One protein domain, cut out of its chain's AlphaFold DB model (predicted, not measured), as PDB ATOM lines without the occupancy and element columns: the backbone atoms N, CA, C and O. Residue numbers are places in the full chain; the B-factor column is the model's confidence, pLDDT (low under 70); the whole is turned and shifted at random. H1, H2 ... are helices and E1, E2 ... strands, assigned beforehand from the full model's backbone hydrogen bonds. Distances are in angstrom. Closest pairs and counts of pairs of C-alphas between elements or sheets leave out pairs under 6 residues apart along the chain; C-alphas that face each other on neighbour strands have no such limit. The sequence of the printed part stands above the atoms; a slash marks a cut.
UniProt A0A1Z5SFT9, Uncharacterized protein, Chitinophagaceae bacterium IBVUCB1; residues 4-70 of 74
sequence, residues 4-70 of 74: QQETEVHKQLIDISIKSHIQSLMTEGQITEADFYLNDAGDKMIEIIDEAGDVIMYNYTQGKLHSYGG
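What this domain is: This is residues 4 to 70 of the 74 residues of an uncharacterized protein of Chitinophagaceae bacterium IBVUCB1 (UniProt A0A1Z5SFT9). What shape do these atoms make? One long helix, H1, runs across one face of a small three-stranded sheet, with residues 4 to 10 sticking out at its first end; after its other end a long loop, residues 28 to 43, folds back to strand E1 at the sheet's edge. What is it made of? The printed part has 67 residues, with one named helix and three named strands in the order H1, E1, E2, E3; the sheet, order E1 E2 E3, is antiparallel, and the class is mixed, helices and strands. How large is it? It is compact, with a radius of gyration of the C-alphas of 12.2 A and spans of 37 by 27 by 20 A.

Where its parts are: Where does the helix run? H1 holds residues 4 to 27, from C-alpha 4 at (1.792, 50.064, -75.474) to C-alpha 27 at (30.894, 34.685, -64.099), 34.8 A. Where are the strands? E1 holds residues 44 to 49, 16.9 A from first to last C-alpha, and begins with C-alpha 44 at (16.172, 26.584, -67.825). E2 holds residues 55 to 59, 13.2 A, and E3 residues 64 to 69, 14.4 A, ending with C-alpha 69 at (5.930, 38.511, -59.268).

How they stand to each other: How does H1 stand to the sheet? H1 is on the sheet at a height over the sheet of 8.3 A and runs across the strands, at 81 degrees to E1 on the local plane. It lies only just over E1, E2 and E3, with 3 of its C-alphas falling on each. The closest C-alphas of H1 and E3 are those of Asp 15 and Lys 64, 5.7 A apart. How are the strands joined? E1, E2 and E3 form a meander, each strand the antiparallel neighbour of the one before. The hairpin E1 and E2 has N 48 and O 56 within hydrogen-bond range at 2.9 A, and the hairpin E2 and E3 has N 57 and O 67 at 2.9 A. What of the other backbone pairs? In H1 every O i to N i+4 pair is within hydrogen-bond range. Residues 37 to 38 pair antiparallel with residues 44 to 45 of E1.

The domain as a whole: How far does the printed part reach? The two C-alphas farthest apart are those of Gln 4 and Gly 29, 37.4 A. Is it unbroken, and which link is long? The printed part has no cut; the link from H1 to E1, 16 residues, is long, and the other two are tight. Where is confidence low? The mean pLDDT of the printed part is 79.4, and residues 4 to 14, 51, 53 and 67 to 70 are under 70.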
ATOM      1  N   GLN A   4       1.373  51.441 -75.208       61.19
ATOM      2  CA  GLN A   4       1.792  50.064 -75.474       61.19
ATOM      3  C   GLN A   4       3.260  49.978 -75.911       61.19
ATOM      4  O   GLN A   4       3.969  49.072 -75.491       61.19
ATOM      5  N   GLN A   5       3.747  50.946 -76.687       60.56
ATOM      6  CA  GLN A   5       5.116  50.951 -77.194       60.56
ATOM      7  C   GLN A   5       6.133  51.262 -76.085       60.56
ATOM      8  O   GLN A   5       7.191  50.645 -76.031       60.56
ATOM      9  N   GLU A   6       5.784  52.151 -75.148       55.31
ATOM     10  CA  GLU A   6       6.598  52.432 -73.953       55.31
ATOM     11  C   GLU A   6       6.699  51.210 -73.030       55.31
ATOM     12  O   GLU A   6       7.775  50.908 -72.518       55.31
ATOM     13  N   THR A   7       5.603  50.462 -72.877       60.56
ATOM     14  CA  THR A   7       5.564  49.239 -72.060       60.56
ATOM     15  C   THR A   7       6.460  48.141 -72.642       60.56
ATOM     16  O   THR A   7       7.183  47.478 -71.902       60.56
ATOM     17  N   GLU A   8       6.455  47.958 -73.963       63.72
ATOM     18  CA  GLU A   8       7.277  46.938 -74.624       63.72
ATOM     19  C   GLU A   8       8.771  47.294 -74.620       63.72
ATOM     20  O   GLU A   8       9.604  46.428 -74.349       63.72
ATOM     21  N   VAL A   9       9.126  48.566 -74.830       61.31
ATOM     22  CA  VAL A   9      10.521  49.030 -74.706       61.31
ATOM     23  C   VAL A   9      11.021  48.871 -73.270       61.31
ATOM     24  O   VAL A   9      12.142  48.414 -73.052       61.31
ATOM     25  N   HIS A  10      10.189  49.195 -72.280       61.59
ATOM     26  CA  HIS A  10      10.547  49.042 -70.874       61.59
ATOM     27  C   HIS A  10      10.814  47.575 -70.500       61.59
ATOM     28  O   HIS A  10      11.832  47.283 -69.878       61.59
ATOM     29  N   LYS A  11       9.972  46.637 -70.957       64.19
ATOM     30  CA  LYS A  11      10.198  45.193 -70.766       64.19
ATOM     31  C   LYS A  11      11.488  44.706 -71.424       64.19
ATOM     32  O   LYS A  11      12.230  43.965 -70.798       64.19
ATOM     33  N   GLN A  12      11.794  45.161 -72.640       65.50
ATOM     34  CA  GLN A  12      13.039  44.788 -73.323       65.50
ATOM     35  C   GLN A  12      14.285  45.287 -72.582       65.50
ATOM     36  O   GLN A  12      15.288  44.578 -72.509       65.50
ATOM     37  N   LEU A  13      14.236  46.494 -72.011       66.50
ATOM     38  CA  LEU A  13      15.332  47.020 -71.194       66.50
ATOM     39  C   LEU A  13      15.511  46.213 -69.902       66.50
ATOM     40  O   LEU A  13      16.646  45.933 -69.512       66.50
ATOM     41  N   ILE A  14      14.406  45.792 -69.282       69.44
ATOM     42  CA  ILE A  14      14.408  44.896 -68.120       69.44
ATOM     43  C   ILE A  14      14.999  43.526 -68.493       69.44
ATOM     44  O   ILE A  14      15.891  43.046 -67.798       69.44
ATOM     45  N   ASP A  15      14.590  42.937 -69.621       71.25
ATOM     46  CA  ASP A  15      15.107  41.653 -70.114       71.25
ATOM     47  C   ASP A  15      16.629  41.687 -70.321       71.25
ATOM     48  O   ASP A  15      17.338  40.765 -69.908       71.25
ATOM     49  N   ILE A  16      17.144  42.758 -70.941       73.44
ATOM     50  CA  ILE A  16      18.587  42.949 -71.158       73.44
ATOM     51  C   ILE A  16      19.309  43.086 -69.816       73.44
ATOM     52  O   ILE A  16      20.325  42.425 -69.597       73.44
ATOM     53  N   SER A  17      18.778  43.915 -68.915       79.81
ATOM     54  CA  SER A  17      19.391  44.173 -67.612       79.81
ATOM     55  C   SER A  17      19.477  42.903 -66.761       79.81
ATOM     56  O   SER A  17      20.553  42.585 -66.255       79.81
ATOM     57  N   ILE A  18      18.392  42.126 -66.685       80.62
ATOM     58  CA  ILE A  18      18.345  40.869 -65.925       80.62
ATOM     59  C   ILE A  18      19.278  39.830 -66.537       80.62
ATOM     60  O   ILE A  18      20.020  39.168 -65.812       80.62
ATOM     61  N   LYS A  19      19.307  39.711 -67.869       82.06
ATOM     62  CA  LYS A  19      20.220  38.779 -68.539       82.06
ATOM     63  C   LYS A  19      21.676  39.084 -68.209       82.06
ATOM     64  O   LYS A  19      22.423  38.177 -67.845       82.06
ATOM     65  N   SER A  20      22.078  40.347 -68.343       84.38
ATOM     66  CA  SER A  20      23.438  40.777 -68.021       84.38
ATOM     67  C   SER A  20      23.762  40.559 -66.546       84.38
ATOM     68  O   SER A  20      24.867  40.124 -66.232       84.38
ATOM     69  N   HIS A  21      22.799  40.790 -65.652       85.00
ATOM     70  CA  HIS A  21      22.968  40.532 -64.227       85.00
ATOM     71  C   HIS A  21      23.218  39.043 -63.938       85.00
ATOM     72  O   HIS A  21      24.242  38.714 -63.346       85.00
ATOM     73  N   ILE A  22      22.376  38.137 -64.450       84.00
ATOM     74  CA  ILE A  22      22.551  36.675 -64.318       84.00
ATOM     75  C   ILE A  22      23.912  36.235 -64.861       84.00
ATOM     76  O   ILE A  22      24.615  35.454 -64.228       84.00
ATOM     77  N   GLN A  23      24.318  36.754 -66.021       85.88
ATOM     78  CA  GLN A  23      25.624  36.436 -66.599       85.88
ATOM     79  C   GLN A  23      26.787  36.900 -65.714       85.88
ATOM     80  O   GLN A  23      27.778  36.176 -65.601       85.88
ATOM     81  N   SER A  24      26.669  38.067 -65.068       88.38
ATOM     82  CA  SER A  24      27.651  38.535 -64.082       88.38
ATOM     83  C   SER A  24      27.711  37.585 -62.894       88.38
ATOM     84  O   SER A  24      28.785  37.084 -62.578       88.38
ATOM     85  N   LEU A  25      26.556  37.238 -62.313       87.69
ATOM     86  CA  LEU A  25      26.469  36.315 -61.179       87.69
ATOM     87  C   LEU A  25      27.076  34.941 -61.507       87.69
ATOM     88  O   LEU A  25      27.791  34.379 -60.680       87.69
ATOM     89  N   MET A  26      26.850  34.414 -62.716       88.06
ATOM     90  CA  MET A  26      27.477  33.165 -63.174       88.06
ATOM     91  C   MET A  26      28.994  33.301 -63.323       88.06
ATOM     92  O   MET A  26      29.741  32.405 -62.937       88.06
ATOM     93  N   THR A  27      29.461  34.419 -63.885       90.44
ATOM     94  CA  THR A  27      30.894  34.685 -64.099       90.44
ATOM     95  C   THR A  27      31.634  34.859 -62.775       90.44
ATOM     96  O   THR A  27      32.761  34.393 -62.624       90.44
ATOM     97  N   GLU A  28      30.990  35.499 -61.803       91.56
ATOM     98  CA  GLU A  28      31.485  35.678 -60.438       91.56
ATOM     99  C   GLU A  28      31.355  34.403 -59.588       91.56
ATOM    100  O   GLU A  28      31.878  34.352 -58.476       91.56
ATOM    101  N   GLY A  29      30.676  33.370 -60.102       88.25
ATOM    102  CA  GLY A  29      30.426  32.116 -59.394       88.25
ATOM    103  C   GLY A  29      29.429  32.244 -58.239       88.25
ATOM    104  O   GLY A  29      29.395  31.370 -57.377       88.25
ATOM    105  N   GLN A  30      28.640  33.322 -58.206       88.00
ATOM    106  CA  GLN A  30      27.578  33.531 -57.217       88.00
ATOM    107  C   GLN A  30      26.358  32.647 -57.486       88.00
ATOM    108  O   GLN A  30      25.686  32.234 -56.547       88.00
ATOM    109  N   ILE A  31      26.098  32.349 -58.760       88.56
ATOM    110  CA  ILE A  31      25.136  31.330 -59.184       88.56
ATOM    111  C   ILE A  31      25.824  30.348 -60.127       88.56
ATOM    112  O   ILE A  31      26.795  30.667 -60.817       88.56
ATOM    113  N   THR A  32      25.298  29.140 -60.175       89.69
ATOM    114  CA  THR A  32      25.804  28.017 -60.950       89.69
ATOM    115  C   THR A  32      24.667  27.358 -61.718       89.69
ATOM    116  O   THR A  32      23.494  27.664 -61.531       89.69
ATOM    117  N   GLU A  33      25.001  26.398 -62.576       86.62
ATOM    118  CA  GLU A  33      24.007  25.585 -63.289       86.62
ATOM    119  C   GLU A  33      23.047  24.825 -62.348       86.62
ATOM    120  O   GLU A  33      21.955  24.462 -62.772       86.62
ATOM    121  N   ALA A  34      23.419  24.606 -61.081       89.12
ATOM    122  CA  ALA A  34      22.563  23.953 -60.090       89.12
ATOM    123  C   ALA A  34      21.443  24.860 -59.550       89.12
ATOM    124  O   ALA A  34      20.459  24.350 -59.021       89.12
ATOM    125  N   ASP A  35      21.581  26.180 -59.697       89.06
ATOM    126  CA  ASP A  35      20.577  27.163 -59.277       89.06
ATOM    127  C   ASP A  35      19.432  27.294 -60.294       89.06
ATOM    128  O   ASP A  35      18.404  27.914 -60.021       89.06
ATOM    129  N   PHE A  36      19.588  26.685 -61.473       91.75
ATOM    130  CA  PHE A  36      18.545  26.623 -62.486       91.75
ATOM    131  C   PHE A  36      17.675  25.385 -62.286       91.75
ATOM    132  O   PHE A  36      18.167  24.275 -62.080       91.75
ATOM    133  N   TYR A  37      16.369  25.560 -62.455       93.12
ATOM    134  CA  TYR A  37      15.426  24.453 -62.577       93.12
ATOM    135  C   TYR A  37      14.912  24.348 -64.012       93.12
ATOM    136  O   TYR A  37      14.948  25.310 -64.777       93.12
ATOM    137  N   LEU A  38      14.438  23.164 -64.394       93.62
ATOM    138  CA  LEU A  38      13.753  22.967 -65.668       93.62
ATOM    139  C   LEU A  38      12.248  23.103 -65.454       93.62
ATOM    140  O   LEU A  38      11.703  22.487 -64.539       93.62
ATOM    141  N   ASN A  39      11.576  23.894 -66.290       91.31
ATOM    142  CA  ASN A  39      10.112  23.892 -66.330       91.31
ATOM    143  C   ASN A  39       9.574  22.678 -67.117       91.31
ATOM    144  O   ASN A  39      10.339  21.914 -67.708       91.31
ATOM    145  N   ASP A  40       8.249  22.540 -67.190       89.38
ATOM    146  CA  ASP A  40       7.577  21.449 -67.920       89.38
ATOM    147  C   ASP A  40       7.910  21.410 -69.425       89.38
ATOM    148  O   ASP A  40       7.762  20.374 -70.073       89.38
ATOM    149  N   ALA A  41       8.372  22.529 -69.993       90.56
ATOM    150  CA  ALA A  41       8.818  22.623 -71.382       90.56
ATOM    151  C   ALA A  41      10.305  22.259 -71.571       90.56
ATOM    152  O   ALA A  41      10.774  22.193 -72.707       90.56
ATOM    153  N   GLY A  42      11.046  22.010 -70.487       91.06
ATOM    154  CA  GLY A  42      12.486  21.749 -70.510       91.06
ATOM    155  C   GLY A  42      13.353  23.007 -70.635       91.06
ATOM    156  O   GLY A  42      14.542  22.896 -70.934       91.06
ATOM    157  N   ASP A  43      12.792  24.195 -70.408       91.62
ATOM    158  CA  ASP A  43      13.555  25.442 -70.377       91.62
ATOM    159  C   ASP A  43      14.227  25.642 -69.018       91.62
ATOM    160  O   ASP A  43      13.629  25.374 -67.974       91.62
ATOM    161  N   LYS A  44      15.455  26.178 -69.032       90.88
ATOM    162  CA  LYS A  44      16.172  26.584 -67.825       90.88
ATOM    163  C   LYS A  44      15.568  27.866 -67.277       90.88
ATOM    164  O   LYS A  44      15.583  28.904 -67.942       90.88
ATOM    165  N   MET A  45      15.102  27.788 -66.046       92.00
ATOM    166  CA  MET A  45      14.489  28.871 -65.302       92.00
ATOM    167  C   MET A  45      15.334  29.191 -64.077       92.00
ATOM    168  O   MET A  45      15.904  28.291 -63.462       92.00
ATOM    169  N   ILE A  46      15.388  30.467 -63.714       89.75
ATOM    170  CA  ILE A  46      15.976  30.929 -62.458       89.75
ATOM    171  C   ILE A  46      15.033  31.925 -61.794       89.75
ATOM    172  O   ILE A  46      14.377  32.724 -62.469       89.75
ATOM    173  N   GLU A  47      14.960  31.843 -60.472       87.75
ATOM    174  CA  GLU A  47      14.265  32.806 -59.633       87.75
ATOM    175  C   GLU A  47      15.287  33.765 -59.023       87.75
ATOM    176  O   GLU A  47      16.313  33.338 -58.495       87.75
ATOM    177  N   ILE A  48      15.019  35.064 -59.120       80.38
ATOM    178  CA  ILE A  48      15.869  36.117 -58.567       80.38
ATOM    179  C   ILE A  48      14.992  37.003 -57.706       80.38
ATOM    180  O   ILE A  48      13.939  37.450 -58.152       80.38
ATOM    181  N   ILE A  49      15.444  37.270 -56.489       77.75
ATOM    182  CA  ILE A  49      14.809  38.238 -55.604       77.75
ATOM    183  C   ILE A  49      15.600  39.534 -55.735       77.75
ATOM    184  O   ILE A  49      16.811  39.539 -55.504       77.75
ATOM    185  N   ASP A  50      14.942  40.611 -56.153       71.31
ATOM    186  CA  ASP A  50      15.594  41.918 -56.228       71.31
ATOM    187  C   ASP A  50      15.724  42.583 -54.843       71.31
ATOM    188  O   ASP A  50      15.200  42.105 -53.834       71.31
ATOM    189  N   GLU A  51      16.428  43.717 -54.773       67.88
ATOM    190  CA  GLU A  51      16.622  44.464 -53.518       67.88
ATOM    191  C   GLU A  51      15.306  44.980 -52.901       67.88
ATOM    192  O   GLU A  51      15.263  45.302 -51.711       67.88
ATOM    193  N   ALA A  52      14.232  45.072 -53.691       71.38
ATOM    194  CA  ALA A  52      12.903  45.463 -53.235       71.38
ATOM    195  C   ALA A  52      12.072  44.272 -52.718       71.38
ATOM    196  O   ALA A  52      10.986  44.493 -52.165       71.38
ATOM    197  N   GLY A  53      12.586  43.044 -52.844       67.62
ATOM    198  CA  GLY A  53      11.900  41.805 -52.482       67.62
ATOM    199  C   GLY A  53      10.938  41.301 -53.559       67.62
ATOM    200  O   GLY A  53      10.073  40.472 -53.260       67.62
ATOM    201  N   ASP A  54      11.038  41.812 -54.787       73.50
ATOM    202  CA  ASP A  54      10.240  41.343 -55.917       73.50
ATOM    203  C   ASP A  54      10.842  40.053 -56.487       73.50
ATOM    204  O   ASP A  54      12.059  39.926 -56.650       73.50
ATOM    205  N   VAL A  55       9.974  39.086 -56.797       79.31
ATOM    206  CA  VAL A  55      10.382  37.785 -57.337       79.31
ATOM    207  C   VAL A  55      10.345  37.838 -58.854       79.31
ATOM    208  O   VAL A  55       9.296  38.003 -59.484       79.31
ATOM    209  N   ILE A  56      11.504  37.651 -59.462       79.62
ATOM    210  CA  ILE A  56      11.707  37.676 -60.900       79.62
ATOM    211  C   ILE A  56      11.953  36.247 -61.366       79.62
ATOM    212  O   ILE A  56      12.968  35.641 -61.035       79.62
ATOM    213  N   MET A  57      11.050  35.719 -62.191       86.62
ATOM    214  CA  MET A  57      11.277  34.454 -62.886       86.62
ATOM    215  C   MET A  57      11.826  34.728 -64.280       86.62
ATOM    216  O   MET A  57      11.129  35.289 -65.136       86.62
ATOM    217  N   TYR A  58      13.058  34.299 -64.531       86.81
ATOM    218  CA  TYR A  58      13.733  34.479 -65.810       86.81
ATOM    219  C   TYR A  58      13.912  33.146 -66.535       86.81
ATOM    220  O   TYR A  58      14.430  32.183 -65.970       86.81
ATOM    221  N   ASN A  59      13.510  33.094 -67.806       89.19
ATOM    222  CA  ASN A  59      13.779  31.962 -68.684       89.19
ATOM    223  C   ASN A  59      15.124  32.188 -69.379       89.19
ATOM    224  O   ASN A  59      15.235  32.975 -70.325       89.19
ATOM    225  N   TYR A  60      16.148  31.483 -68.908       86.19
ATOM    226  CA  TYR A  60      17.508  31.600 -69.419       86.19
ATOM    227  C   TYR A  60      17.656  31.028 -70.828       86.19
ATOM    228  O   TYR A  60      18.345  31.623 -71.658       86.19
ATOM    229  N   THR A  61      16.963  29.926 -71.133       86.81
ATOM    230  CA  THR A  61      16.978  29.314 -72.471       86.81
ATOM    231  C   THR A  61      16.446  30.278 -73.533       86.81
ATOM    232  O   THR A  61      17.050  30.442 -74.593       86.81
ATOM    233  N   GLN A  62      15.330  30.947 -73.247       84.38
ATOM    234  CA  GLN A  62      14.677  31.875 -74.174       84.38
ATOM    235  C   GLN A  62      15.243  33.297 -74.094       84.38
ATOM    236  O   GLN A  62      15.024  34.102 -75.000       84.38
ATOM    237  N   GLY A  63      15.968  33.607 -73.021       81.06
ATOM    238  CA  GLY A  63      16.530  34.923 -72.765       81.06
ATOM    239  C   GLY A  63      15.474  35.983 -72.445       81.06
ATOM    240  O   GLY A  63      15.650  37.131 -72.855       81.06
ATOM    241  N   LYS A  64      14.375  35.603 -71.782       82.00
ATOM    242  CA  LYS A  64      13.206  36.465 -71.546       82.00
ATOM    243  C   LYS A  64      12.703  36.367 -70.115       82.00
ATOM    244  O   LYS A  64      12.717  35.286 -69.520       82.00
ATOM    245  N   LEU A  65      12.174  37.471 -69.600       79.19
ATOM    246  CA  LEU A  65      11.408  37.473 -68.367       79.19
ATOM    247  C   LEU A  65      10.125  36.657 -68.550       79.19
ATOM    248  O   LEU A  65       9.332  36.888 -69.465       79.19
ATOM    249  N   HIS A  66       9.944  35.668 -67.683       73.75
ATOM    250  CA  HIS A  66       8.774  34.803 -67.692       73.75
ATOM    251  C   HIS A  66       7.664  35.371 -66.808       73.75
ATOM    252  O   HIS A  66       6.503  35.387 -67.207       73.75
ATOM    253  N   SER A  67       8.024  35.876 -65.626       69.69
ATOM    254  CA  SER A  67       7.098  36.561 -64.727       69.69
ATOM    255  C   SER A  67       7.838  37.562 -63.846       69.69
ATOM    256  O   SER A  67       8.968  37.315 -63.428       69.69
ATOM    257  N   TYR A  68       7.175  38.680 -63.557       64.69
ATOM    258  CA  TYR A  68       7.563  39.631 -62.522       64.69
ATOM    259  C   TYR A  68       6.500  39.524 -61.430       64.69
ATOM    260  O   TYR A  68       5.422  40.119 -61.523       64.69
ATOM    261  N   GLY A  69       6.757  38.658 -60.453       54.06
ATOM    262  CA  GLY A  69       5.930  38.511 -59.268       54.06
ATOM    263  C   GLY A  69       6.157  39.723 -58.383       54.06
ATOM    264  O   GLY A  69       7.030  39.705 -57.522       54.06
ATOM    265  N   GLY A  70       5.408  40.797 -58.642       55.12
ATOM    266  CA  GLY A  70       5.425  41.979 -57.786       55.12
ATOM    267  C   GLY A  70       5.210  41.609 -56.315       55.12
ATOM    268  O   GLY A  70       4.521  40.631 -56.026       55.12
TER     269      GLY A  70